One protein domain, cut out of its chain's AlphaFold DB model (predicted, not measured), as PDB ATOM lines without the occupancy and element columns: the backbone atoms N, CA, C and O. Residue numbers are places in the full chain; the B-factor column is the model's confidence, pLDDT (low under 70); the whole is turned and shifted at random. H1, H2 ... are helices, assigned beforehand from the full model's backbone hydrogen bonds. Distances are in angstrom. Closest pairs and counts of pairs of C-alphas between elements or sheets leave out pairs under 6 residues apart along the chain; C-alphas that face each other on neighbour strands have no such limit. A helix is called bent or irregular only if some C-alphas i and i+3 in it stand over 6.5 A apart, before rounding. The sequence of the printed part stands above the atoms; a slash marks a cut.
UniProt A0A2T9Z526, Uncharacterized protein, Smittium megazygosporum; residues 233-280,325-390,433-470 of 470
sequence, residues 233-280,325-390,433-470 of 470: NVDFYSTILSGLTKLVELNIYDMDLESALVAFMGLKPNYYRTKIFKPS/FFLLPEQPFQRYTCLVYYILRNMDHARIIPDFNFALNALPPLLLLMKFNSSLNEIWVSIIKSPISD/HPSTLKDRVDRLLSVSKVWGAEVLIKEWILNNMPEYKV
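AT A GLANCE: This is residues 233 to 280, 325 to 390 and 433 to 470 of the 470 residues of an uncharacterized protein of Smittium megazygosporum (UniProt A0A2T9Z526). One helix, H5, sits in the core, with H1, H4, H6, H7 and H8 packed round it, mostly at crossed angles. H1 and H2 pack on H4 at shallow tilts, and H3 lies beyond H2, farthest from the middle. The printed part has 152 residues with eight named helices, H1 to H8 in order, no named strand, and is all helix. It is compact, with a radius of gyration of the C-alphas of 15.6 A, and spans 48 by 35 by 28 A.

HOW THE PARTS SIT: Start at H1, residues 234 to 249, and look across to the hub, H5, residues 356 to 368. They touch at a steep tilt of 50 degrees, H5 with residues 357 to 362 alone; the closest C-alphas, of Ser 238 and Phe 358, are 4.6 A apart. H1 also touches H4, residues 332 to 349, at a shallow tilt of 9 degrees, opposite ways, closest at C-alphas 248 and 333, 5.8 A. H2, residues 255 to 264, touches residues 336 to 339 of H4 alone, at 17 degrees, a shallow tilt; C-alphas 258 and 339 come closest, at 7.6 A. H3, residues 269 to 276, touches H2 only at the corner, C-alphas 262 and 269 being closest at 6.8 A, and is apart from H5. Back at H5, its closest C-alphas to H4 are 365 and 337, 5.1 A apart. H5 forms a helical hairpin with H6, residues 374 to 385, closest at C-alphas 356 and 383, 5.8 A. H7, residues 434 to 450, touches H5, closest at C-alphas 448 and 364, 5.2 A. H8, residues 454 to 464, forms a helical hairpin with H7, at a steep tilt of 37 degrees, only just past shallow, closest at C-alphas 454 and 448, 4.9 A. H8 touches H5 about perpendicular, at 73 degrees, closest at C-alphas 456 and 367, 6.6 A. Every O i to N i+4 pair is within hydrogen-bond range in H1, H2, H4, H6 and H8, against 3 of 4 in H3, 6 of 9 in H5 and 12 of 13 in H7.

IN THESE COORDINATES: Find C-alpha 234 at (28.703, 13.758, 45.428); from there H1 runs 22.3 A. H4 spans 25.9 A and H7 25.2 A. H5 is irregular, but only just: C-alphas 361 and 364 are 6.7 A apart. H8 ends at C-alpha 464, (34.109, 32.114, 31.152).

THE WHOLE: The two C-alphas farthest apart, of Ser 280 and His 433, are 49.3 A apart. Residues 281 to 324 and 391 to 432 are not printed, with gaps of 15.2 A and 13.1 A between the C-alphas at each cut. No link printed whole is long. Mean pLDDT of the printed part is 76.4, with 39 residues under 70, among them 266 to 280.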
ATOM      1  N   ASN A 233      26.185  11.188  48.776       88.38
ATOM      2  CA  ASN A 233      27.280  12.144  48.623       88.38
ATOM      3  C   ASN A 233      27.475  12.486  47.136       88.38
ATOM      4  O   ASN A 233      26.781  11.952  46.277       88.38
ATOM      5  N   VAL A 234      28.427  13.366  46.821       88.38
ATOM      6  CA  VAL A 234      28.703  13.758  45.428       88.38
ATOM      7  C   VAL A 234      29.056  12.561  44.536       88.38
ATOM      8  O   VAL A 234      28.582  12.492  43.406       88.38
ATOM      9  N   ASP A 235      29.790  11.568  45.053       89.44
ATOM     10  CA  ASP A 235      30.198  10.395  44.270       89.44
ATOM     11  C   ASP A 235      28.998   9.545  43.821       89.44
ATOM     12  O   ASP A 235      29.043   8.957  42.740       89.44
ATOM     13  N   PHE A 236      27.917   9.496  44.612       91.75
ATOM     14  CA  PHE A 236      26.664   8.838  44.229       91.75
ATOM     15  C   PHE A 236      26.119   9.439  42.932       91.75
ATOM     16  O   PHE A 236      25.904   8.734  41.944       91.75
ATOM     17  N   TYR A 237      25.964  10.764  42.909       92.88
ATOM     18  CA  TYR A 237      25.445  11.473  41.746       92.88
ATOM     19  C   TYR A 237      26.418  11.420  40.566       92.88
ATOM     20  O   TYR A 237      25.992  11.158  39.444       92.88
ATOM     21  N   SER A 238      27.723  11.572  40.807       92.69
ATOM     22  CA  SER A 238      28.754  11.421  39.773       92.69
ATOM     23  C   SER A 238      28.731  10.027  39.137       92.69
ATOM     24  O   SER A 238      28.906   9.899  37.925       92.69
ATOM     25  N   THR A 239      28.459   8.978  39.922       92.12
ATOM     26  CA  THR A 239      28.324   7.598  39.425       92.12
ATOM     27  C   THR A 239      27.093   7.443  38.533       92.12
ATOM     28  O   THR A 239      27.193   6.853  37.457       92.12
ATOM     29  N   ILE A 240      25.950   8.014  38.934       92.44
ATOM     30  CA  ILE A 240      24.727   8.027  38.114       92.44
ATOM     31  C   ILE A 240      24.979   8.759  36.796       92.44
ATOM     32  O   ILE A 240      24.700   8.213  35.732       92.44
ATOM     33  N   LEU A 241      25.537   9.971  36.856       93.75
ATOM     34  CA  LEU A 241      25.792  10.788  35.672       93.75
ATOM     35  C   LEU A 241      26.780  10.120  34.716       93.75
ATOM     36  O   LEU A 241      26.544  10.108  33.515       93.75
ATOM     37  N   SER A 242      27.845   9.502  35.233       92.88
ATOM     38  CA  SER A 242      28.769   8.722  34.405       92.88
ATOM     39  C   SER A 242      28.076   7.535  33.730       92.88
ATOM     40  O   SER A 242      28.352   7.246  32.565       92.88
ATOM     41  N   GLY A 243      27.154   6.868  34.430       91.00
ATOM     42  CA  GLY A 243      26.307   5.826  33.856       91.00
ATOM     43  C   GLY A 243      25.435   6.339  32.710       91.00
ATOM     44  O   GLY A 243      25.419   5.732  31.642       91.00
ATOM     45  N   LEU A 244      24.766   7.480  32.904       91.75
ATOM     46  CA  LEU A 244      23.955   8.124  31.867       91.75
ATOM     47  C   LEU A 244      24.799   8.519  30.650       91.75
ATOM     48  O   LEU A 244      24.417   8.191  29.532       91.75
ATOM     49  N   THR A 245      25.967   9.138  30.854       92.06
ATOM     50  CA  THR A 245      26.905   9.478  29.770       92.06
ATOM     51  C   THR A 245      27.275   8.245  28.944       92.06
ATOM     52  O   THR A 245      27.213   8.291  27.722       92.06
ATOM     53  N   LYS A 246      27.596   7.113  29.585       90.12
ATOM     54  CA  LYS A 246      27.908   5.858  28.876       90.12
ATOM     55  C   LYS A 246      26.710   5.297  28.104       90.12
ATOM     56  O   LYS A 246      26.884   4.724  27.036       90.12
ATOM     57  N   LEU A 247      25.493   5.429  28.630       86.56
ATOM     58  CA  LEU A 247      24.286   5.013  27.908       86.56
ATOM     59  C   LEU A 247      24.037   5.894  26.676       86.56
ATOM     60  O   LEU A 247      23.650   5.364  25.640       86.56
ATOM     61  N   VAL A 248      24.309   7.202  26.765       86.12
ATOM     62  CA  VAL A 248      24.290   8.113  25.606       86.12
ATOM     63  C   VAL A 248      25.352   7.726  24.584       86.12
ATOM     64  O   VAL A 248      25.032   7.622  23.407       86.12
ATOM     65  N   GLU A 249      26.582   7.455  25.026       85.19
ATOM     66  CA  GLU A 249      27.689   7.019  24.162       85.19
ATOM     67  C   GLU A 249      27.328   5.769  23.353       85.19
ATOM     68  O   GLU A 249      27.645   5.667  22.172       85.19
ATOM     69  N   LEU A 250      26.619   4.829  23.981       82.50
ATOM     70  CA  LEU A 250      26.140   3.608  23.335       82.50
ATOM     71  C   LEU A 250      24.818   3.797  22.573       82.50
ATOM     72  O   LEU A 250      24.353   2.853  21.938       82.50
ATOM     73  N   ASN A 251      24.200   4.977  22.653       79.75
ATOM     74  CA  ASN A 251      22.861   5.274  22.146       79.75
ATOM     75  C   ASN A 251      21.779   4.291  22.658       79.75
ATOM     76  O   ASN A 251      20.888   3.874  21.919       79.75
ATOM     77  N   ILE A 252      21.861   3.900  23.936       78.00
ATOM     78  CA  ILE A 252      20.949   2.938  24.573       78.00
ATOM     79  C   ILE A 252      19.983   3.651  25.521       78.00
ATOM     80  O   ILE A 252      20.379   4.379  26.435       78.00
ATOM     81  N   TYR A 253      18.692   3.363  25.360       75.31
ATOM     82  CA  TYR A 253      17.653   3.782  26.293       75.31
ATOM     83  C   TYR A 253      17.369   2.695  27.344       75.31
ATOM     84  O   TYR A 253      16.955   1.591  27.001       75.31
ATOM     85  N   ASP A 254      17.558   3.018  28.627       76.25
ATOM     86  CA  ASP A 254      17.245   2.163  29.773       76.25
ATOM     87  C   ASP A 254      16.079   2.772  30.564       76.25
ATOM     88  O   ASP A 254      16.238   3.658  31.411       76.25
ATOM     89  N   MET A 255      14.874   2.289  30.257       73.62
ATOM     90  CA  MET A 255      13.626   2.761  30.859       73.62
ATOM     91  C   MET A 255      13.586   2.559  32.378       73.62
ATOM     92  O   MET A 255      12.968   3.353  33.095       73.62
ATOM     93  N   ASP A 256      14.227   1.505  32.875       70.25
ATOM     94  CA  ASP A 256      14.217   1.176  34.296       70.25
ATOM     95  C   ASP A 256      15.094   2.138  35.096       70.25
ATOM     96  O   ASP A 256      14.716   2.537  36.201       70.25
ATOM     97  N   LEU A 257      16.214   2.576  34.511       77.00
ATOM     98  CA  LEU A 257      17.066   3.616  35.081       77.00
ATOM     99  C   LEU A 257      16.350   4.954  35.130       77.00
ATOM    100  O   LEU A 257      16.322   5.581  36.188       77.00
ATOM    101  N   GLU A 258      15.722   5.364  34.029       77.12
ATOM    102  CA  GLU A 258      14.903   6.577  34.025       77.12
ATOM    103  C   GLU A 258      13.835   6.509  35.123       77.12
ATOM    104  O   GLU A 258      13.726   7.419  35.944       77.12
ATOM    105  N   SER A 259      13.084   5.408  35.186       72.31
ATOM    106  CA  SER A 259      11.987   5.242  36.144       72.31
ATOM    107  C   SER A 259      12.474   5.279  37.595       72.31
ATOM    108  O   SER A 259      11.843   5.916  38.442       72.31
ATOM    109  N   ALA A 260      13.610   4.641  37.889       73.69
ATOM    110  CA  ALA A 260      14.211   4.647  39.219       73.69
ATOM    111  C   ALA A 260      14.693   6.040  39.632       73.69
ATOM    112  O   ALA A 260      14.452   6.461  40.762       73.69
ATOM    113  N   LEU A 261      15.324   6.778  38.716       80.44
ATOM    114  CA  LEU A 261      15.787   8.140  38.972       80.44
ATOM    115  C   LEU A 261      14.613   9.107  39.152       80.44
ATOM    116  O   LEU A 261      14.615   9.908  40.084       80.44
ATOM    117  N   VAL A 262      13.577   9.005  38.316       74.12
ATOM    118  CA  VAL A 262      12.333   9.782  38.449       74.12
ATOM    119  C   VAL A 262      11.696   9.543  39.821       74.12
ATOM    120  O   VAL A 262      11.345  10.508  40.505       74.12
ATOM    121  N   ALA A 263      11.610   8.281  40.259       70.12
ATOM    122  CA  ALA A 263      11.089   7.926  41.578       70.12
ATOM    123  C   ALA A 263      11.967   8.468  42.717       70.12
ATOM    124  O   ALA A 263      11.448   9.081  43.649       70.12
ATOM    125  N   PHE A 264      13.288   8.298  42.623       78.75
ATOM    126  CA  PHE A 264      14.261   8.811  43.591       78.75
ATOM    127  C   PHE A 264      14.176  10.334  43.759       78.75
ATOM    128  O   PHE A 264      14.218  10.846  44.874       78.75
ATOM    129  N   MET A 265      13.988  11.063  42.660       78.31
ATOM    130  CA  MET A 265      13.860  12.521  42.667       78.31
ATOM    131  C   MET A 265      12.461  13.007  43.087       78.31
ATOM    132  O   MET A 265      12.219  14.215  43.111       78.31
ATOM    133  N   GLY A 266      11.531  12.098  43.407       68.19
ATOM    134  CA  GLY A 266      10.161  12.431  43.805       68.19
ATOM    135  C   GLY A 266       9.319  13.028  42.672       68.19
ATOM    136  O   GLY A 266       8.329  13.718  42.922       68.19
ATOM    137  N   LEU A 267       9.707  12.798  41.415       65.56
ATOM    138  CA  LEU A 267       8.979  13.290  40.252       65.56
ATOM    139  C   LEU A 267       7.781  12.376  39.982       65.56
ATOM    140  O   LEU A 267       7.913  11.157  39.891       65.56
ATOM    141  N   LYS A 268       6.586  12.956  39.815       60.50
ATOM    142  CA  LYS A 268       5.409  12.175  39.408       60.50
ATOM    143  C   LYS A 268       5.649  11.632  37.989       60.50
ATOM    144  O   LYS A 268       5.827  12.454  37.087       60.50
ATOM    145  N   PRO A 269       5.580  10.308  37.743       54.38
ATOM    146  CA  PRO A 269       5.858   9.728  36.424       54.38
ATOM    147  C   PRO A 269       5.013  10.346  35.303       54.38
ATOM    148  O   PRO A 269       5.522  10.660  34.232       54.38
ATOM    149  N   ASN A 270       3.738  10.629  35.591       46.22
ATOM    150  CA  ASN A 270       2.837  11.283  34.644       46.22
ATOM    151  C   ASN A 270       3.243  12.736  34.365       46.22
ATOM    152  O   ASN A 270       3.134  13.173  33.234       46.22
ATOM    153  N   TYR A 271       3.754  13.476  35.355       48.16
ATOM    154  CA  TYR A 271       4.251  14.843  35.149       48.16
ATOM    155  C   TYR A 271       5.509  14.848  34.274       48.16
ATOM    156  O   TYR A 271       5.620  15.664  33.361       48.16
ATOM    157  N   TYR A 272       6.425  13.910  34.533       52.19
ATOM    158  CA  TYR A 272       7.642  13.744  33.747       52.19
ATOM    159  C   TYR A 272       7.307  13.387  32.292       52.19
ATOM    160  O   TYR A 272       7.763  14.062  31.377       52.19
ATOM    161  N   ARG A 273       6.409  12.418  32.066       54.41
ATOM    162  CA  ARG A 273       6.018  11.992  30.714       54.41
ATOM    163  C   ARG A 273       5.139  13.003  29.967       54.41
ATOM    164  O   ARG A 273       5.378  13.211  28.791       54.41
ATOM    165  N   THR A 274       4.151  13.653  30.594       44.41
ATOM    166  CA  THR A 274       3.153  14.459  29.848       44.41
ATOM    167  C   THR A 274       3.455  15.954  29.754       44.41
ATOM    168  O   THR A 274       3.003  16.596  28.805       44.41
ATOM    169  N   LYS A 275       4.189  16.541  30.712       44.88
ATOM    170  CA  LYS A 275       4.498  17.986  30.703       44.88
ATOM    171  C   LYS A 275       5.890  18.321  30.174       44.88
ATOM    172  O   LYS A 275       6.070  19.433  29.689       44.88
ATOM    173  N   ILE A 276       6.841  17.390  30.251       50.34
ATOM    174  CA  ILE A 276       8.218  17.595  29.770       50.34
ATOM    175  C   ILE A 276       8.386  17.026  28.356       50.34
ATOM    176  O   ILE A 276       9.037  17.650  27.524       50.34
ATOM    177  N   PHE A 277       7.725  15.903  28.053       48.88
ATOM    178  CA  PHE A 277       7.807  15.213  26.764       48.88
ATOM    179  C   PHE A 277       6.424  15.097  26.112       48.88
ATOM    180  O   PHE A 277       5.841  14.020  26.048       48.88
ATOM    181  N   LYS A 278       5.859  16.204  25.611       41.06
ATOM    182  CA  LYS A 278       4.721  16.079  24.688       41.06
ATOM    183  C   LYS A 278       5.237  15.492  23.366       41.06
ATOM    184  O   LYS A 278       6.045  16.163  22.723       41.06
ATOM    185  N   PRO A 279       4.782  14.306  22.920       34.81
ATOM    186  CA  PRO A 279       5.033  13.880  21.553       34.81
ATOM    187  C   PRO A 279       4.372  14.897  20.618       34.81
ATOM    188  O   PRO A 279       3.189  15.229  20.756       34.81
ATOM    189  N   SER A 280       5.155  15.455  19.700       36.34
ATOM    190  CA  SER A 280       4.681  16.364  18.663       36.34
ATOM    191  C   SER A 280       3.815  15.582  17.673       36.34
ATOM    192  O   SER A 280       4.308  15.122  16.652       36.34
ATOM    193  N   PHE A 325      18.004  21.098  14.105       31.25
ATOM    194  CA  PHE A 325      18.842  19.964  14.552       31.25
ATOM    195  C   PHE A 325      18.309  19.137  15.735       31.25
ATOM    196  O   PHE A 325      18.862  18.084  16.039       31.25
ATOM    197  N   PHE A 326      17.187  19.515  16.356       34.31
ATOM    198  CA  PHE A 326      16.546  18.697  17.396       34.31
ATOM    199  C   PHE A 326      15.354  17.920  16.830       34.31
ATOM    200  O   PHE A 326      14.188  18.233  17.079       34.31
ATOM    201  N   LEU A 327      15.658  16.896  16.032       31.97
ATOM    202  CA  LEU A 327      14.683  15.898  15.600       31.97
ATOM    203  C   LEU A 327      14.215  15.054  16.800       31.97
ATOM    204  O   LEU A 327      15.023  14.544  17.569       31.97
ATOM    205  N   LEU A 328      12.889  14.917  16.891       36.06
ATOM    206  CA  LEU A 328      12.083  13.893  17.572       36.06
ATOM    207  C   LEU A 328      12.325  13.638  19.088       36.06
ATOM    208  O   LEU A 328      13.393  13.173  19.481       36.06
ATOM    209  N   PRO A 329      11.292  13.800  19.948       41.44
ATOM    210  CA  PRO A 329      11.317  13.508  21.396       41.44
ATOM    211  C   PRO A 329      11.474  12.016  21.783       41.44
ATOM    212  O   PRO A 329      11.125  11.606  22.895       41.44
ATOM    213  N   GLU A 330      12.012  11.193  20.882       51.34
ATOM    214  CA  GLU A 330      12.137   9.737  21.017       51.34
ATOM    215  C   GLU A 330      13.578   9.256  21.254       51.34
ATOM    216  O   GLU A 330      13.776   8.087  21.579       51.34
ATOM    217  N   GLN A 331      14.591  10.129  21.163       58.44
ATOM    218  CA  GLN A 331      15.986   9.709  21.333       58.44
ATOM    219  C   GLN A 331      16.436   9.697  22.813       58.44
ATOM    220  O   GLN A 331      16.191  10.677  23.530       58.44
ATOM    221  N   PRO A 332      17.138   8.634  23.282       63.81
ATOM    222  CA  PRO A 332      17.618   8.496  24.667       63.81
ATOM    223  C   PRO A 332      18.373   9.727  25.180       63.81
ATOM    224  O   PRO A 332      18.227  10.123  26.336       63.81
ATOM    225  N   PHE A 333      19.115  10.370  24.280       70.75
ATOM    226  CA  PHE A 333      19.841  11.611  24.498       70.75
ATOM    227  C   PHE A 333      19.004  12.706  25.182       70.75
ATOM    228  O   PHE A 333      19.360  13.162  26.265       70.75
ATOM    229  N   GLN A 334      17.851  13.085  24.618       71.31
ATOM    230  CA  GLN A 334      17.034  14.185  25.155       71.31
ATOM    231  C   GLN A 334      16.451  13.852  26.535       71.31
ATOM    232  O   GLN A 334      16.341  14.724  27.402       71.31
ATOM    233  N   ARG A 335      16.100  12.580  26.763       72.62
ATOM    234  CA  ARG A 335      15.564  12.116  28.049       72.62
ATOM    235  C   ARG A 335      16.610  12.193  29.147       72.62
ATOM    236  O   ARG A 335      16.333  12.732  30.219       72.62
ATOM    237  N   TYR A 336      17.821  11.720  28.873       84.94
ATOM    238  CA  TYR A 336      18.901  11.772  29.848       84.94
ATOM    239  C   TYR A 336      19.377  13.196  30.122       84.94
ATOM    240  O   TYR A 336      19.631  13.513  31.281       84.94
ATOM    241  N   THR A 337      19.382  14.085  29.126       83.75
ATOM    242  CA  THR A 337      19.663  15.515  29.331       83.75
ATOM    243  C   THR A 337      18.721  16.129  30.378       83.75
ATOM    244  O   THR A 337      19.171  16.785  31.320       83.75
ATOM    245  N   CYS A 338      17.414  15.851  30.293       81.56
ATOM    246  CA  CYS A 338      16.446  16.285  31.305       81.56
ATOM    247  C   CYS A 338      16.711  15.659  32.685       81.56
ATOM    248  O   CYS A 338      16.603  16.354  33.696       81.56
ATOM    249  N   LEU A 339      17.075  14.373  32.758       85.19
ATOM    250  CA  LEU A 339      17.421  13.735  34.036       85.19
ATOM    251  C   LEU A 339      18.621  14.405  34.706       85.19
ATOM    252  O   LEU A 339      18.574  14.616  35.916       85.19
ATOM    253  N   VAL A 340      19.653  14.793  33.948       90.38
ATOM    254  CA  VAL A 340      20.814  15.507  34.505       90.38
ATOM    255  C   VAL A 340      20.391  16.801  35.202       90.38
ATOM    256  O   VAL A 340      20.848  17.083  36.311       90.38
ATOM    257  N   TYR A 341      19.470  17.562  34.608       85.69
ATOM    258  CA  TYR A 341      18.928  18.770  35.232       85.69
ATOM    259  C   TYR A 341      18.263  18.487  36.584       85.69
ATOM    260  O   TYR A 341      18.510  19.184  37.571       85.69
ATOM    261  N   TYR A 342      17.439  17.441  36.657       84.69
ATOM    262  CA  TYR A 342      16.790  17.070  37.911       84.69
ATOM    263  C   TYR A 342      17.764  16.498  38.940       84.69
ATOM    264  O   TYR A 342      17.582  16.751  40.131       84.69
ATOM    265  N   ILE A 343      18.815  15.802  38.500       90.25
ATOM    266  CA  ILE A 343      19.909  15.344  39.360       90.25
ATOM    267  C   ILE A 343      20.608  16.544  40.003       90.25
ATOM    268  O   ILE A 343      20.751  16.569  41.224       90.25
ATOM    269  N   LEU A 344      20.969  17.564  39.217       88.50
ATOM    270  CA  LEU A 344      21.566  18.794  39.744       88.50
ATOM    271  C   LEU A 344      20.642  19.473  40.760       88.50
ATOM    272  O   LEU A 344      21.082  19.820  41.852       88.50
ATOM    273  N   ARG A 345      19.351  19.612  40.439       84.19
ATOM    274  CA  ARG A 345      18.372  20.216  41.352       84.19
ATOM    275  C   ARG A 345      18.220  19.422  42.653       84.19
ATOM    276  O   ARG A 345      18.124  20.008  43.726       84.19
ATOM    277  N   ASN A 346      18.176  18.093  42.570       84.38
ATOM    278  CA  ASN A 346      18.098  17.232  43.748       84.38
ATOM    279  C   ASN A 346      19.352  17.377  44.622       84.38
ATOM    280  O   ASN A 346      19.241  17.461  45.843       84.38
ATOM    281  N   MET A 347      20.524  17.470  43.995       86.88
ATOM    282  CA  MET A 347      21.794  17.657  44.686       86.88
ATOM    283  C   MET A 347      21.897  19.030  45.368       86.88
ATOM    284  O   MET A 347      22.337  19.107  46.517       86.88
ATOM    285  N   ASP A 348      21.419  20.089  44.709       82.81
ATOM    286  CA  ASP A 348      21.316  21.433  45.289       82.81
ATOM    287  C   ASP A 348      20.353  21.467  46.488       82.81
ATOM    288  O   ASP A 348      20.717  21.928  47.570       82.81
ATOM    289  N   HIS A 349      19.163  20.869  46.357       81.94
ATOM    290  CA  HIS A 349      18.225  20.729  47.477       81.94
ATOM    291  C   HIS A 349      18.842  19.960  48.661       81.94
ATOM    292  O   HIS A 349      18.566  20.276  49.820       81.94
ATOM    293  N   ALA A 350      19.690  18.967  48.382       81.31
ATOM    294  CA  ALA A 350      20.436  18.213  49.387       81.31
ATOM    295  C   ALA A 350      21.670  18.961  49.934       81.31
ATOM    296  O   ALA A 350      22.336  18.452  50.839       81.31
ATOM    297  N   ARG A 351      21.968  20.165  49.421       83.00
ATOM    298  CA  ARG A 351      23.137  20.997  49.757       83.00
ATOM    299  C   ARG A 351      24.464  20.260  49.566       83.00
ATOM    300  O   ARG A 351      25.383  20.384  50.376       83.00
ATOM    301  N   ILE A 352      24.555  19.454  48.513       84.38
ATOM    302  CA  ILE A 352      25.764  18.708  48.170       84.38
ATOM    303  C   ILE A 352      26.525  19.500  47.108       84.38
ATOM    304  O   ILE A 352      25.990  19.826  46.052       84.38
ATOM    305  N   ILE A 353      27.786  19.811  47.399       84.31
ATOM    306  CA  ILE A 353      28.638  20.608  46.513       84.31
ATOM    307  C   ILE A 353      29.154  19.716  45.369       84.31
ATOM    308  O   ILE A 353      29.677  18.632  45.656       84.31
ATOM    309  N   PRO A 354      29.031  20.140  44.095       85.12
ATOM    310  CA  PRO A 354      29.549  19.378  42.970       85.12
ATOM    311  C   PRO A 354      31.071  19.364  42.945       85.12
ATOM    312  O   PRO A 354      31.732  20.326  43.329       85.12
ATOM    313  N   ASP A 355      31.621  18.251  42.471       86.75
ATOM    314  CA  ASP A 355      33.041  18.115  42.186       86.75
ATOM    315  C   ASP A 355      33.290  18.048  40.679       86.75
ATOM    316  O   ASP A 355      32.366  18.098  39.862       86.75
ATOM    317  N   PHE A 356      34.561  17.940  40.299       88.69
ATOM    318  CA  PHE A 356      34.929  17.889  38.891       88.69
ATOM    319  C   PHE A 356      34.325  16.680  38.166       88.69
ATOM    320  O   PHE A 356      33.942  16.808  37.010       88.69
ATOM    321  N   ASN A 357      34.183  15.521  38.819       88.56
ATOM    322  CA  ASN A 357      33.586  14.346  38.178       88.56
ATOM    323  C   ASN A 357      32.085  14.543  37.926       88.56
ATOM    324  O   ASN A 357      31.578  14.086  36.899       88.56
ATOM    325  N   PHE A 358      31.391  15.245  38.826       91.62
ATOM    326  CA  PHE A 358      30.019  15.678  38.591       91.62
ATOM    327  C   PHE A 358      29.971  16.653  37.409       91.62
ATOM    328  O   PHE A 358      29.255  16.401  36.442       91.62
ATOM    329  N   ALA A 359      30.768  17.727  37.452       90.88
ATOM    330  CA  ALA A 359      30.806  18.761  36.415       90.88
ATOM    331  C   ALA A 359      31.109  18.182  35.028       90.88
ATOM    332  O   ALA A 359      30.425  18.503  34.063       90.88
ATOM    333  N   LEU A 360      32.073  17.263  34.954       91.81
ATOM    334  CA  LEU A 360      32.485  16.568  33.741       91.81
ATOM    335  C   LEU A 360      31.309  15.901  33.012       91.81
ATOM    336  O   LEU A 360      31.255  15.932  31.789       91.81
ATOM    337  N   ASN A 361      30.370  15.313  33.759       92.62
ATOM    338  CA  ASN A 361      29.221  14.601  33.194       92.62
ATOM    339  C   ASN A 361      27.934  15.439  33.170       92.62
ATOM    340  O   ASN A 361      27.006  15.102  32.442       92.62
ATOM    341  N   ALA A 362      27.855  16.508  33.966       92.06
ATOM    342  CA  ALA A 362      26.668  17.350  34.062       92.06
ATOM    343  C   ALA A 362      26.707  18.553  33.117       92.06
ATOM    344  O   ALA A 362      25.691  18.902  32.523       92.06
ATOM    345  N   LEU A 363      27.862  19.209  32.986       91.38
ATOM    346  CA  LEU A 363      27.976  20.481  32.278       91.38
ATOM    347  C   LEU A 363      27.592  20.367  30.789       91.38
ATOM    348  O   LEU A 363      26.763  21.171  30.361       91.38
ATOM    349  N   PRO A 364      28.076  19.372  30.011       90.62
ATOM    350  CA  PRO A 364      27.701  19.257  28.601       90.62
ATOM    351  C   PRO A 364      26.185  19.127  28.356       90.62
ATOM    352  O   PRO A 364      25.645  19.951  27.616       90.62
ATOM    353  N   PRO A 365      25.450  18.190  28.993       88.31
ATOM    354  CA  PRO A 365      24.002  18.117  28.811       88.31
ATOM    355  C   PRO A 365      23.256  19.344  29.335       88.31
ATOM    356  O   PRO A 365      22.255  19.755  28.754       88.31
ATOM    357  N   LEU A 366      23.727  19.979  30.408       87.44
ATOM    358  CA  LEU A 366      23.084  21.199  30.887       87.44
ATOM    359  C   LEU A 366      23.184  22.334  29.859       87.44
ATOM    360  O   LEU A 366      22.215  23.083  29.710       87.44
ATOM    361  N   LEU A 367      24.313  22.463  29.139       84.81
ATOM    362  CA  LEU A 367      24.501  23.493  28.098       84.81
ATOM    363  C   LEU A 367      23.504  23.338  26.956       84.81
ATOM    364  O   LEU A 367      22.966  24.337  26.485       84.81
ATOM    365  N   LEU A 368      23.154  22.102  26.601       81.69
ATOM    366  CA  LEU A 368      22.109  21.827  25.613       81.69
ATOM    367  C   LEU A 368      20.727  22.329  26.044       81.69
ATOM    368  O   LEU A 368      19.907  22.680  25.202       81.69
ATOM    369  N   LEU A 369      20.448  22.380  27.350       74.38
ATOM    370  CA  LEU A 369      19.181  22.910  27.862       74.38
ATOM    371  C   LEU A 369      19.150  24.444  27.895       74.38
ATOM    372  O   LEU A 369      18.108  25.007  28.229       74.38
ATOM    373  N   MET A 370      20.265  25.120  27.585       65.75
ATOM    374  CA  MET A 370      20.426  26.577  27.691       65.75
ATOM    375  C   MET A 370      20.008  27.142  29.061       65.75
ATOM    376  O   MET A 370      19.526  28.269  29.174       65.75
ATOM    377  N   LYS A 371      20.173  26.353  30.131       58.75
ATOM    378  CA  LYS A 371      19.766  26.714  31.499       58.75
ATOM    379  C   LYS A 371      20.951  27.124  32.368       58.75
ATOM    380  O   LYS A 371      21.202  26.506  33.400       58.75
ATOM    381  N   PHE A 372      21.658  28.178  31.970       60.09
ATOM    382  CA  PHE A 372      22.705  28.767  32.807       60.09
ATOM    383  C   PHE A 372      22.266  30.121  33.329       60.09
ATOM    384  O   PHE A 372      21.919  31.017  32.566       60.09
ATOM    385  N   ASN A 373      22.304  30.252  34.650       62.66
ATOM    386  CA  ASN A 373      22.367  31.545  35.304       62.66
ATOM    387  C   ASN A 373      23.839  31.856  35.633       62.66
ATOM    388  O   ASN A 373      24.680  30.954  35.693       62.66
ATOM    389  N   SER A 374      24.152  33.134  35.847       68.69
ATOM    390  CA  SER A 374      25.509  33.587  36.182       68.69
ATOM    391  C   SER A 374      26.084  32.865  37.407       68.69
ATOM    392  O   SER A 374      27.240  32.457  37.386       68.69
ATOM    393  N   SER A 375      25.258  32.589  38.423       67.44
ATOM    394  CA  SER A 375      25.688  31.875  39.632       67.44
ATOM    395  C   SER A 375      26.152  30.433  39.381       67.44
ATOM    396  O   SER A 375      27.101  29.975  40.010       67.44
ATOM    397  N   LEU A 376      25.513  29.696  38.464       73.31
ATOM    398  CA  LEU A 376      25.949  28.344  38.104       73.31
ATOM    399  C   LEU A 376      27.269  28.393  37.336       73.31
ATOM    400  O   LEU A 376      28.131  27.553  37.577       73.31
ATOM    401  N   ASN A 377      27.451  29.381  36.454       82.25
ATOM    402  CA  ASN A 377      28.707  29.557  35.722       82.25
ATOM    403  C   ASN A 377      29.889  29.754  36.673       82.25
ATOM    404  O   ASN A 377      30.895  29.067  36.527       82.25
ATOM    405  N   GLU A 378      29.749  30.610  37.686       81.00
ATOM    406  CA  GLU A 378      30.791  30.822  38.698       81.00
ATOM    407  C   GLU A 378      31.158  29.523  39.433       81.00
ATOM    408  O   GLU A 378      32.340  29.219  39.613       81.00
ATOM    409  N   ILE A 379      30.156  28.708  39.793       82.88
ATOM    410  CA  ILE A 379      30.368  27.399  40.428       82.88
ATOM    411  C   ILE A 379      31.134  26.457  39.490       82.88
ATOM    412  O   ILE A 379      32.111  25.836  39.909       82.88
ATOM    413  N   TRP A 380      30.734  26.357  38.219       87.19
ATOM    414  CA  TRP A 380      31.399  25.481  37.252       87.19
ATOM    415  C   TRP A 380      32.835  25.906  36.968       87.19
ATOM    416  O   TRP A 380      33.732  25.063  36.987       87.19
ATOM    417  N   VAL A 381      33.073  27.205  36.775       87.81
ATOM    418  CA  VAL A 381      34.417  27.767  36.595       87.81
ATOM    419  C   VAL A 381      35.281  27.465  37.816       87.81
ATOM    420  O   VAL A 381      36.404  26.984  37.669       87.81
ATOM    421  N   SER A 382      34.748  27.675  39.023       85.00
ATOM    422  CA  SER A 382      35.451  27.366  40.268       85.00
ATOM    423  C   SER A 382      35.831  25.885  40.357       85.00
ATOM    424  O   SER A 382      36.980  25.564  40.662       85.00
ATOM    425  N   ILE A 383      34.913  24.972  40.024       85.62
ATOM    426  CA  ILE A 383      35.170  23.525  40.042       85.62
ATOM    427  C   ILE A 383      36.249  23.127  39.031       85.62
ATOM    428  O   ILE A 383      37.141  22.343  39.363       85.62
ATOM    429  N   ILE A 384      36.183  23.658  37.807       86.25
ATOM    430  CA  ILE A 384      37.124  23.321  36.732       86.25
ATOM    431  C   ILE A 384      38.523  23.856  37.046       86.25
ATOM    432  O   ILE A 384      39.497  23.124  36.859       86.25
ATOM    433  N   LYS A 385      38.627  25.074  37.591       83.81
ATOM    434  CA  LYS A 385      39.907  25.694  37.962       83.81
ATOM    435  C   LYS A 385      40.512  25.110  39.239       83.81
ATOM    436  O   LYS A 385      41.721  24.954  39.315       83.81
ATOM    437  N   SER A 386      39.705  24.748  40.234       76.81
ATOM    438  CA  SER A 386      40.202  24.357  41.562       76.81
ATOM    439  C   SER A 386      41.184  23.180  41.510       76.81
ATOM    440  O   SER A 386      40.804  22.112  41.024       76.81
ATOM    441  N   PRO A 387      42.389  23.266  42.096       63.41
ATOM    442  CA  PRO A 387      43.327  22.147  42.127       63.41
ATOM    443  C   PRO A 387      42.715  20.933  42.856       63.41
ATOM    444  O   PRO A 387      41.842  21.071  43.715       63.41
ATOM    445  N   ILE A 388      43.134  19.715  42.483       54.91
ATOM    446  CA  ILE A 388      42.569  18.441  42.992       54.91
ATOM    447  C   ILE A 388      42.624  18.366  44.537       54.91
ATOM    448  O   ILE A 388      41.774  17.728  45.158       54.91
ATOM    449  N   SER A 389      43.578  19.063  45.162       44.25
ATOM    450  CA  SER A 389      43.804  19.138  46.612       44.25
ATOM    451  C   SER A 389      42.841  20.054  47.391       44.25
ATOM    452  O   SER A 389      42.719  19.910  48.610       44.25
ATOM    453  N   ASP A 390      42.124  20.973  46.737       44.06
ATOM    454  CA  ASP A 390      41.285  21.964  47.438       44.06
ATOM    455  C   ASP A 390      39.883  21.440  47.790       44.06
ATOM    456  O   ASP A 390      39.269  21.878  48.767       44.06
ATOM    457  N   HIS A 433      48.664  24.377  38.502       46.47
ATOM    458  CA  HIS A 433      49.618  23.936  37.487       46.47
ATOM    459  C   HIS A 433      48.908  23.881  36.117       46.47
ATOM    460  O   HIS A 433      47.910  23.158  36.002       46.47
ATOM    461  N   PRO A 434      49.401  24.580  35.075       53.66
ATOM    462  CA  PRO A 434      48.745  24.665  33.764       53.66
ATOM    463  C   PRO A 434      48.442  23.305  33.118       53.66
ATOM    464  O   PRO A 434      47.443  23.157  32.417       53.66
ATOM    465  N   SER A 435      49.261  22.288  33.412       56.94
ATOM    466  CA  SER A 435      49.049  20.902  32.977       56.94
ATOM    467  C   SER A 435      47.733  20.314  33.497       56.94
ATOM    468  O   SER A 435      47.005  19.674  32.749       56.94
ATOM    469  N   THR A 436      47.362  20.605  34.746       73.75
ATOM    470  CA  THR A 436      46.151  20.044  35.369       73.75
ATOM    471  C   THR A 436      44.854  20.682  34.878       73.75
ATOM    472  O   THR A 436      43.821  20.012  34.853       73.75
ATOM    473  N   LEU A 437      44.884  21.958  34.479       79.00
ATOM    474  CA  LEU A 437      43.722  22.630  33.894       79.00
ATOM    475  C   LEU A 437      43.486  22.150  32.461       79.00
ATOM    476  O   LEU A 437      42.346  21.860  32.100       79.00
ATOM    477  N   LYS A 438      44.564  21.992  31.682       82.75
ATOM    478  CA  LYS A 438      44.486  21.466  30.319       82.75
ATOM    479  C   LYS A 438      43.871  20.075  30.266       82.75
ATOM    480  O   LYS A 438      42.872  19.885  29.581       82.75
ATOM    481  N   ASP A 439      44.357  19.155  31.095       84.31
ATOM    482  CA  ASP A 439      43.809  17.798  31.176       84.31
ATOM    483  C   ASP A 439      42.306  17.784  31.509       84.31
ATOM    484  O   ASP A 439      41.546  16.932  31.045       84.31
ATOM    485  N   ARG A 440      41.846  18.728  32.336       87.00
ATOM    486  CA  ARG A 440      40.430  18.845  32.704       87.00
ATOM    487  C   ARG A 440      39.577  19.368  31.566       87.00
ATOM    488  O   ARG A 440      38.485  18.841  31.357       87.00
ATOM    489  N   VAL A 441      40.064  20.377  30.851       88.62
ATOM    490  CA  VAL A 441      39.395  20.897  29.659       88.62
ATOM    491  C   VAL A 441      39.332  19.817  28.581       88.62
ATOM    492  O   VAL A 441      38.254  19.563  28.053       88.62
ATOM    493  N   ASP A 442      40.427  19.099  28.339       88.81
ATOM    494  CA  ASP A 442      40.483  18.020  27.347       88.81
ATOM    495  C   ASP A 442      39.503  16.885  27.690       88.81
ATOM    496  O   ASP A 442      38.781  16.387  26.822       88.81
ATOM    497  N   ARG A 443      39.391  16.515  28.974       89.94
ATOM    498  CA  ARG A 443      38.373  15.559  29.446       89.94
ATOM    499  C   ARG A 443      36.951  16.091  29.289       89.94
ATOM    500  O   ARG A 443      36.059  15.335  28.915       89.94
ATOM    501  N   LEU A 444      36.718  17.368  29.583       91.31
ATOM    502  CA  LEU A 444      35.407  17.987  29.408       91.31
ATOM    503  C   LEU A 444      34.997  17.994  27.932       91.31
ATOM    504  O   LEU A 444      33.864  17.638  27.610       91.31
ATOM    505  N   LEU A 445      35.934  18.307  27.035       91.69
ATOM    506  CA  LEU A 445      35.734  18.238  25.592       91.69
ATOM    507  C   LEU A 445      35.468  16.801  25.129       91.69
ATOM    508  O   LEU A 445      34.560  16.587  24.327       91.69
ATOM    509  N   SER A 446      36.179  15.799  25.655       91.00
ATOM    510  CA  SER A 446      35.930  14.402  25.277       91.00
ATOM    511  C   SER A 446      34.527  13.933  25.672       91.00
ATOM    512  O   SER A 446      33.824  13.355  24.844       91.00
ATOM    513  N   VAL A 447      34.063  14.261  26.883       90.50
ATOM    514  CA  VAL A 447      32.691  13.946  27.312       90.50
ATOM    515  C   VAL A 447      31.666  14.781  26.544       90.50
ATOM    516  O   VAL A 447      30.597  14.283  26.210       90.50
ATOM    517  N   SER A 448      31.983  16.023  26.184       87.81
ATOM    518  CA  SER A 448      31.070  16.857  25.397       87.81
ATOM    519  C   SER A 448      30.770  16.295  24.009       87.81
ATOM    520  O   SER A 448      29.649  16.453  23.533       87.81
ATOM    521  N   LYS A 449      31.723  15.582  23.392       85.31
ATOM    522  CA  LYS A 449      31.518  14.892  22.110       85.31
ATOM    523  C   LYS A 449      30.459  13.802  22.215       85.31
ATOM    524  O   LYS A 449      29.615  13.707  21.333       85.31
ATOM    525  N   VAL A 450      30.452  13.047  23.319       86.88
ATOM    526  CA  VAL A 450      29.414  12.040  23.610       86.88
ATOM    527  C   VAL A 450      28.028  12.679  23.611       86.88
ATOM    528  O   VAL A 450      27.077  12.118  23.079       86.88
ATOM    529  N   TRP A 451      27.927  13.883  24.172       85.00
ATOM    530  CA  TRP A 451      26.678  14.629  24.242       85.00
ATOM    531  C   TRP A 451      26.423  15.540  23.027       85.00
ATOM    532  O   TRP A 451      25.491  16.333  23.065       85.00
ATOM    533  N   GLY A 452      27.248  15.518  21.976       82.56
ATOM    534  CA  GLY A 452      27.107  16.458  20.853       82.56
ATOM    535  C   GLY A 452      27.160  17.944  21.256       82.56
ATOM    536  O   GLY A 452      26.627  18.794  20.550       82.56
ATOM    537  N   ALA A 453      27.780  18.268  22.393       84.62
ATOM    538  CA  ALA A 453      27.824  19.604  22.994       84.62
ATOM    539  C   ALA A 453      29.215  20.260  22.887       84.62
ATOM    540  O   ALA A 453      29.506  21.213  23.608       84.62
ATOM    541  N   GLU A 454      30.095  19.749  22.018       87.75
ATOM    542  CA  GLU A 454      31.486  20.214  21.900       87.75
ATOM    543  C   GLU A 454      31.582  21.707  21.583       87.75
ATOM    544  O   GLU A 454      32.333  22.423  22.241       87.75
ATOM    545  N   VAL A 455      30.795  22.186  20.618       86.06
ATOM    546  CA  VAL A 455      30.781  23.606  20.233       86.06
ATOM    547  C   VAL A 455      30.353  24.480  21.413       86.06
ATOM    548  O   VAL A 455      31.049  25.432  21.752       86.06
ATOM    549  N   LEU A 456      29.284  24.090  22.112       87.19
ATOM    550  CA  LEU A 456      28.772  24.819  23.277       87.19
ATOM    551  C   LEU A 456      29.782  24.856  24.425       87.19
ATOM    552  O   LEU A 456      29.905  25.867  25.108       87.19
ATOM    553  N   ILE A 457      30.516  23.765  24.648       90.12
ATOM    554  CA  ILE A 457      31.568  23.714  25.666       90.12
ATOM    555  C   ILE A 457      32.735  24.623  25.276       90.12
ATOM    556  O   ILE A 457      33.220  25.354  26.135       90.12
ATOM    557  N   LYS A 458      33.164  24.628  24.007       89.38
ATOM    558  CA  LYS A 458      34.218  25.539  23.525       89.38
ATOM    559  C   LYS A 458      33.818  27.000  23.710       89.38
ATOM    560  O   LYS A 458      34.579  27.762  24.298       89.38
ATOM    561  N   GLU A 459      32.612  27.372  23.288       88.62
ATOM    562  CA  GLU A 459      32.072  28.723  23.481       88.62
ATOM    563  C   GLU A 459      31.973  29.089  24.965       88.62
ATOM    564  O   GLU A 459      32.379  30.175  25.375       88.62
ATOM    565  N   TRP A 460      31.478  28.171  25.798       90.19
ATOM    566  CA  TRP A 460      31.378  28.393  27.235       90.19
ATOM    567  C   TRP A 460      32.756  28.594  27.881       90.19
ATOM    568  O   TRP A 460      32.907  29.505  28.695       90.19
ATOM    569  N   ILE A 461      33.766  27.803  27.498       90.38
ATOM    570  CA  ILE A 461      35.148  27.966  27.974       90.38
ATOM    571  C   ILE A 461      35.699  29.329  27.551       90.38
ATOM    572  O   ILE A 461      36.183  30.057  28.410       90.38
ATOM    573  N   LEU A 462      35.571  29.710  26.276       87.81
ATOM    574  CA  LEU A 462      36.056  31.002  25.776       87.81
ATOM    575  C   LEU A 462      35.421  32.187  26.519       87.81
ATOM    576  O   LEU A 462      36.107  33.153  26.844       87.81
ATOM    577  N   ASN A 463      34.127  32.092  26.835       87.19
ATOM    578  CA  ASN A 463      33.387  33.161  27.504       87.19
ATOM    579  C   ASN A 463      33.670  33.265  29.012       87.19
ATOM    580  O   ASN A 463      33.548  34.349  29.577       87.19
ATOM    581  N   ASN A 464      34.008  32.159  29.684       86.44
ATOM    582  CA  ASN A 464      34.109  32.114  31.152       86.44
ATOM    583  C   ASN A 464      35.538  31.861  31.673       86.44
ATOM    584  O   ASN A 464      35.812  32.037  32.863       86.44
ATOM    585  N   MET A 465      36.444  31.420  30.802       85.12
ATOM    586  CA  MET A 465      37.852  31.129  31.084       85.12
ATOM    587  C   MET A 465      38.724  31.603  29.902       85.12
ATOM    588  O   MET A 465      39.403  30.787  29.277       85.12
ATOM    589  N   PRO A 466      38.687  32.907  29.556       75.75
ATOM    590  CA  PRO A 466      39.316  33.459  28.348       75.75
ATOM    591  C   PRO A 466      40.841  33.287  28.304       75.75
ATOM    592  O   PRO A 466      41.443  33.314  27.232       75.75
ATOM    593  N   GLU A 467      41.478  33.073  29.456       73.06
ATOM    594  CA  GLU A 467      42.887  32.697  29.562       73.06
ATOM    595  C   GLU A 467      43.219  31.347  28.901       73.06
ATOM    596  O   GLU A 467      44.390  31.041  28.674       73.06
ATOM    597  N   TYR A 468      42.206  30.544  28.565       68.25
ATOM    598  CA  TYR A 468      42.346  29.234  27.951       68.25
ATOM    599  C   TYR A 468      41.838  29.266  26.500       68.25
ATOM    600  O   TYR A 468      40.645  29.138  26.228       68.25
ATOM    601  N   LYS A 469      42.759  29.440  25.542       62.12
ATOM    602  CA  LYS A 469      42.454  29.303  24.109       62.12
ATOM    603  C   LYS A 469      42.346  27.812  23.765       62.12
ATOM    604  O   LYS A 469      43.361  27.118  23.788       62.12
ATOM    605  N   VAL A 470      41.120  27.343  23.515       56.47
ATOM    606  CA  VAL A 470      40.780  25.959  23.111       56.47
ATOM    607  C   VAL A 470      40.952  25.757  21.616       56.47
ATOM    608  O   VAL A 470      40.520  26.657  20.861       56.47
TER     609      VAL A 470